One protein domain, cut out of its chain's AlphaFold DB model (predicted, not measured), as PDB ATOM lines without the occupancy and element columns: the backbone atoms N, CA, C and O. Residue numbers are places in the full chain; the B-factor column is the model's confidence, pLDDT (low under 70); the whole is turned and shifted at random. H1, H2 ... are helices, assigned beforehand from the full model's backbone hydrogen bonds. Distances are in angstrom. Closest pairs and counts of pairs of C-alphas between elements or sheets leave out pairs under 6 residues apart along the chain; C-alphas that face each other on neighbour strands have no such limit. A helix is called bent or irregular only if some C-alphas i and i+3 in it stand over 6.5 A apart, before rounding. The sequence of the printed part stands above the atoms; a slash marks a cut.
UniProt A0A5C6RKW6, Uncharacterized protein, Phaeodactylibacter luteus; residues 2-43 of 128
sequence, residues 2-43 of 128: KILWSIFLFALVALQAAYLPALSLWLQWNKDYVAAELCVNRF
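AT A GLANCE: This is residues 2 to 43 of the 128 residues of an uncharacterized protein of Phaeodactylibacter luteus (UniProt A0A5C6RKW6). Look for one long helix, H1, bent into two arms, with a short helix, H2, turning off at its far end to make a corner, and a short tail after it. The arms H1a and H1b make most of the length, and little packs on them: the shape is a rod, spanning 55 by 16 by 11 A. The printed part has 42 residues, with two named helices in the order H1, H2 and no named strand; its class is all helix. It is extended, with a radius of gyration of the C-alphas of 16.5 A.

HOW THE PARTS SIT: Start at H1, residues 2 to 29, assigned as one helix by its hydrogen bonds but bent: C-alphas 17 and 20 are 7.0 A apart. Its arms, H1a, residues 2 to 17, and H1b, residues 20 to 29, stand at a steep tilt of 49 degrees. Past a tight link of one residue, look for H2, residues 31 to 38. H1b and H2 are close but not clearly touching; their closest C-alphas, those of Leu 27 and Val 34, are 7.4 A apart. Their lines are about perpendicular, at 86 degrees. H1a and H2 are apart. In H1a, H1b and H2, every O i to N i+4 pair is within hydrogen-bond range.

IN THESE COORDINATES: Find C-alpha 2 at (-27.507, 23.962, 43.094); from there H1a runs 22.6 A to C-alpha 17. H1b runs 14.2 A from C-alpha 20 at (-36.350, 35.393, 18.078) to C-alpha 29. H2 runs 9.9 A from C-alpha 31 to C-alpha 38 at (-50.211, 46.744, 12.779); it is neither bent nor irregular, but only just: C-alphas 35 and 38 are 6.1 A apart.

THE WHOLE: The two C-alphas farthest apart, those of Lys 2 and Phe 43, are 55.1 A apart. The printed part has no cut. Residues 2 to 26, 28 to 34 and 36 to 43 stand free. The mean pLDDT of the printed part is 90.2; look to residues 41 to 42 for values under 70.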
ATOM      1  N   LYS A   2     -28.315  23.940  44.335       87.31
ATOM      2  CA  LYS A   2     -27.507  23.962  43.094       87.31
ATOM      3  C   LYS A   2     -28.289  23.589  41.822       87.31
ATOM      4  O   LYS A   2     -28.151  24.252  40.806       87.31
ATOM      5  N   ILE A   3     -29.163  22.584  41.908       93.62
ATOM      6  CA  ILE A   3     -30.010  22.143  40.784       93.62
ATOM      7  C   ILE A   3     -31.040  23.216  40.404       93.62
ATOM      8  O   ILE A   3     -31.196  23.514  39.231       93.62
ATOM      9  N   LEU A   4     -31.681  23.856  41.389       96.12
ATOM     10  CA  LEU A   4     -32.621  24.961  41.153       96.12
ATOM     11  C   LEU A   4     -31.940  26.130  40.431       96.12
ATOM     12  O   LEU A   4     -32.483  26.650  39.465       96.12
ATOM     13  N   TRP A   5     -30.722  26.486  40.850       96.50
ATOM     14  CA  TRP A   5     -29.912  27.503  40.175       96.50
ATOM     15  C   TRP A   5     -29.521  27.097  38.753       96.50
ATOM     16  O   TRP A   5     -29.601  27.914  37.842       96.50
ATOM     17  N   SER A   6     -29.153  25.833  38.541       96.19
ATOM     18  CA  SER A   6     -28.847  25.320  37.204       96.19
ATOM     19  C   SER A   6     -30.061  25.373  36.276       96.19
ATOM     20  O   SER A   6     -29.921  25.775  35.127       96.19
ATOM     21  N   ILE A   7     -31.247  24.993  36.763       97.50
ATOM     22  CA  ILE A   7     -32.495  25.059  35.992       97.50
ATOM     23  C   ILE A   7     -32.838  26.514  35.674       97.50
ATOM     24  O   ILE A   7     -33.180  26.824  34.539       97.50
ATOM     25  N   PHE A   8     -32.706  27.413  36.651       97.06
ATOM     26  CA  PHE A   8     -32.977  28.836  36.465       97.06
ATOM     27  C   PHE A   8     -32.065  29.464  35.402       97.06
ATOM     28  O   PHE A   8     -32.546  30.120  34.481       97.06
ATOM     29  N   LEU A   9     -30.754  29.214  35.481       96.38
ATOM     30  CA  LEU A   9     -29.798  29.719  34.493       96.38
ATOM     31  C   LEU A   9     -30.030  29.111  33.107       96.38
ATOM     32  O   LEU A   9     -29.987  29.828  32.109       96.38
ATOM     33  N   PHE A  10     -30.326  27.812  33.039       97.19
ATOM     34  CA  PHE A  10     -30.671  27.161  31.780       97.19
ATOM     35  C   PHE A  10     -31.937  27.767  31.162       97.19
ATOM     36  O   PHE A  10     -31.952  28.060  29.971       97.19
ATOM     37  N   ALA A  11     -32.972  28.018  31.968       97.25
ATOM     38  CA  ALA A  11     -34.212  28.633  31.507       97.25
ATOM     39  C   ALA A  11     -33.983  30.047  30.954       97.25
ATOM     40  O   ALA A  11     -34.550  30.382  29.918       97.25
ATOM     41  N   LEU A  12     -33.123  30.851  31.588       97.06
ATOM     42  CA  LEU A  12     -32.769  32.183  31.084       97.06
ATOM     43  C   LEU A  12     -32.099  32.119  29.707       97.06
ATOM     44  O   LEU A  12     -32.485  32.852  28.797       97.06
ATOM     45  N   VAL A  13     -31.130  31.216  29.535       96.88
ATOM     46  CA  VAL A  13     -30.448  31.031  28.244       96.88
ATOM     47  C   VAL A  13     -31.420  30.504  27.186       96.88
ATOM     48  O   VAL A  13     -31.439  31.006  26.062       96.88
ATOM     49  N   ALA A  14     -32.261  29.532  27.544       97.12
ATOM     50  CA  ALA A  14     -33.264  28.972  26.648       97.12
ATOM     51  C   ALA A  14     -34.294  30.026  26.212       97.12
ATOM     52  O   ALA A  14     -34.639  30.078  25.035       97.12
ATOM     53  N   LEU A  15     -34.741  30.896  27.122       96.75
ATOM     54  CA  LEU A  15     -35.676  31.977  26.812       96.75
ATOM     55  C   LEU A  15     -35.070  32.970  25.814       96.75
ATOM     56  O   LEU A  15     -35.712  33.308  24.822       96.75
ATOM     57  N   GLN A  16     -33.818  33.384  26.037       94.25
ATOM     58  CA  GLN A  16     -33.108  34.283  25.128       94.25
ATOM     59  C   GLN A  16     -32.941  33.659  23.734       94.25
ATOM     60  O   GLN A  16     -33.169  34.325  22.725       94.25
ATOM     61  N   ALA A  17     -32.579  32.374  23.673       92.75
ATOM     62  CA  ALA A  17     -32.408  31.650  22.416       92.75
ATOM     63  C   ALA A  17     -33.740  31.416  21.681       92.75
ATOM     64  O   ALA A  17     -33.783  31.455  20.452       92.75
ATOM     65  N   ALA A  18     -34.829  31.191  22.419       94.31
ATOM     66  CA  ALA A  18     -36.147  30.918  21.856       94.31
ATOM     67  C   ALA A  18     -36.916  32.184  21.447       94.31
ATOM     68  O   ALA A  18     -37.838  32.086  20.639       94.31
ATOM     69  N   TYR A  19     -36.551  33.364  21.960       92.81
ATOM     70  CA  TYR A  19     -37.299  34.604  21.727       92.81
ATOM     71  C   TYR A  19     -37.449  34.946  20.236       92.81
ATOM     72  O   TYR A  19     -38.567  35.069  19.735       92.81
ATOM     73  N   LEU A  20     -36.335  35.056  19.506       88.50
ATOM     74  CA  LEU A  20     -36.350  35.393  18.078       88.50
ATOM     75  C   LEU A  20     -37.081  34.364  17.201       88.50
ATOM     76  O   LEU A  20     -37.917  34.782  16.393       88.50
ATOM     77  N   PRO A  21     -36.828  33.042  17.311       91.75
ATOM     78  CA  PRO A  21     -37.556  32.072  16.500       91.75
ATOM     79  C   PRO A  21     -39.046  32.016  16.861       91.75
ATOM     80  O   PRO A  21     -39.872  31.918  15.955       91.75
ATOM     81  N   ALA A  22     -39.415  32.148  18.139       92.88
ATOM     82  CA  ALA A  22     -40.819  32.192  18.552       92.88
ATOM     83  C   ALA A  22     -41.542  33.427  17.996       92.88
ATOM     84  O   ALA A  22     -42.640  33.300  17.453       92.88
ATOM     85  N   LEU A  23     -40.912  34.605  18.062       91.62
ATOM     86  CA  LEU A  23     -41.448  35.833  17.474       91.62
ATOM     87  C   LEU A  23     -41.604  35.704  15.956       91.62
ATOM     88  O   LEU A  23     -42.614  36.122  15.395       91.62
ATOM     89  N   SER A  24     -40.624  35.090  15.296       87.56
ATOM     90  CA  SER A  24     -40.650  34.878  13.848       87.56
ATOM     91  C   SER A  24     -41.789  33.943  13.449       87.56
ATOM     92  O   SER A  24     -42.524  34.238  12.510       87.56
ATOM     93  N   LEU A  25     -41.978  32.846  14.185       92.81
ATOM     94  CA  LEU A  25     -43.085  31.919  13.966       92.81
ATOM     95  C   LEU A  25     -44.437  32.603  14.197       92.81
ATOM     96  O   LEU A  25     -45.343  32.455  13.381       92.81
ATOM     97  N   TRP A  26     -44.560  33.390  15.268       94.44
ATOM     98  CA  TRP A  26     -45.769  34.158  15.554       94.44
ATOM     99  C   TRP A  26     -46.079  35.162  14.441       94.44
ATOM    100  O   TRP A  26     -47.222  35.232  13.992       94.44
ATOM    101  N   LEU A  27     -45.070  35.885  13.946       89.69
ATOM    102  CA  LEU A  27     -45.226  36.828  12.840       89.69
ATOM    103  C   LEU A  27     -45.708  36.113  11.576       89.69
ATOM    104  O   LEU A  27     -46.639  36.581  10.936       89.69
ATOM    105  N   GLN A  28     -45.096  34.974  11.237       88.38
ATOM    106  CA  GLN A  28     -45.461  34.168  10.069       88.38
ATOM    107  C   GLN A  28     -46.895  33.646  10.162       88.38
ATOM    108  O   GLN A  28     -47.628  33.699   9.178       88.38
ATOM    109  N   TRP A  29     -47.295  33.182  11.345       95.38
ATOM    110  CA  TRP A  29     -48.636  32.662  11.589       95.38
ATOM    111  C   TRP A  29     -49.709  33.757  11.552       95.38
ATOM    112  O   TRP A  29     -50.819  33.518  11.091       95.38
ATOM    113  N   ASN A  30     -49.377  34.966  12.010       94.19
ATOM    114  CA  ASN A  30     -50.307  36.093  12.116       94.19
ATOM    115  C   ASN A  30     -50.066  37.158  11.038       94.19
ATOM    116  O   ASN A  30     -50.415  38.322  11.235       94.19
ATOM    117  N   LYS A  31     -49.475  36.776   9.901       87.19
ATOM    118  CA  LYS A  31     -49.118  37.695   8.811       87.19
ATOM    119  C   LYS A  31     -50.273  38.595   8.387       87.19
ATOM    120  O   LYS A  31     -50.081  39.802   8.280       87.19
ATOM    121  N   ASP A  32     -51.456  38.020   8.193       90.25
ATOM    122  CA  ASP A  32     -52.625  38.758   7.712       90.25
ATOM    123  C   ASP A  32     -53.104  39.795   8.732       90.25
ATOM    124  O   ASP A  32     -53.373  40.938   8.376       90.25
ATOM    125  N   TYR A  33     -53.133  39.422  10.014       91.94
ATOM    126  CA  TYR A  33     -53.467  40.332  11.111       91.94
ATOM    127  C   TYR A  33     -52.441  41.461  11.239       91.94
ATOM    128  O   TYR A  33     -52.809  42.627  11.352       91.94
ATOM    129  N   VAL A  34     -51.148  41.136  11.162       87.94
ATOM    130  CA  VAL A  34     -50.071  42.129  11.244       87.94
ATOM    131  C   VAL A  34     -50.153  43.115  10.084       87.94
ATOM    132  O   VAL A  34     -50.092  44.324  10.302       87.94
ATOM    133  N   ALA A  35     -50.356  42.611   8.867       85.44
ATOM    134  CA  ALA A  35     -50.538  43.446   7.690       85.44
ATOM    135  C   ALA A  35     -51.801  44.308   7.785       85.44
ATOM    136  O   ALA A  35     -51.802  45.426   7.275       85.44
ATOM    137  N   ALA A  36     -52.868  43.804   8.408       86.12
ATOM    138  CA  ALA A  36     -54.139  44.503   8.484       86.12
ATOM    139  C   ALA A  36     -54.194  45.589   9.562       86.12
ATOM    140  O   ALA A  36     -54.653  46.690   9.264       86.12
ATOM    141  N   GLU A  37     -53.711  45.276  10.764       88.69
ATOM    142  CA  GLU A  37     -53.940  46.065  11.982       88.69
ATOM    143  C   GLU A  37     -52.673  46.758  12.509       88.69
ATOM    144  O   GLU A  37     -52.770  47.775  13.192       88.69
ATOM    145  N   LEU A  38     -51.474  46.230  12.218       84.06
ATOM    146  CA  LEU A  38     -50.211  46.744  12.779       84.06
ATOM    147  C   LEU A  38     -49.331  47.496  11.776       84.06
ATOM    148  O   LEU A  38     -48.415  48.215  12.182       84.06
ATOM    149  N   CYS A  39     -49.578  47.363  10.474       81.62
ATOM    150  CA  CYS A  39     -48.855  48.129   9.465       81.62
ATOM    151  C   CYS A  39     -49.368  49.578   9.408       81.62
ATOM    152  O   CYS A  39     -50.268  49.899   8.637       81.62
ATOM    153  N   VAL A  40     -48.743  50.465  10.191       74.75
ATOM    154  CA  VAL A  40     -49.064  51.908  10.245       74.75
ATOM    155  C   VAL A  40     -49.021  52.561   8.852       74.75
ATOM    156  O   VAL A  40     -49.910  53.333   8.514       74.75
ATOM    157  N   ASN A  41     -48.071  52.155   7.999       66.94
ATOM    158  CA  ASN A  41     -47.914  52.655   6.623       66.94
ATOM    159  C   ASN A  41     -48.431  51.661   5.561       66.94
ATOM    160  O   ASN A  41     -47.879  51.570   4.464       66.94
ATOM    161  N   ARG A  42     -49.466  50.865   5.870       66.75
ATOM    162  CA  ARG A  42     -50.050  49.903   4.910       66.75
ATOM    163  C   ARG A  42     -50.645  50.594   3.681       66.75
ATOM    164  O   ARG A  42     -50.515  50.089   2.571       66.75
ATOM    165  N   PHE A  43     -51.349  51.703   3.904       73.31
ATOM    166  CA  PHE A  43     -52.136  52.395   2.877       73.31
ATOM    167  C   PHE A  43     -51.407  53.599   2.280       73.31
ATOM    168  O   PHE A  43     -51.636  53.940   1.124       73.31
TER     169      PHE A  43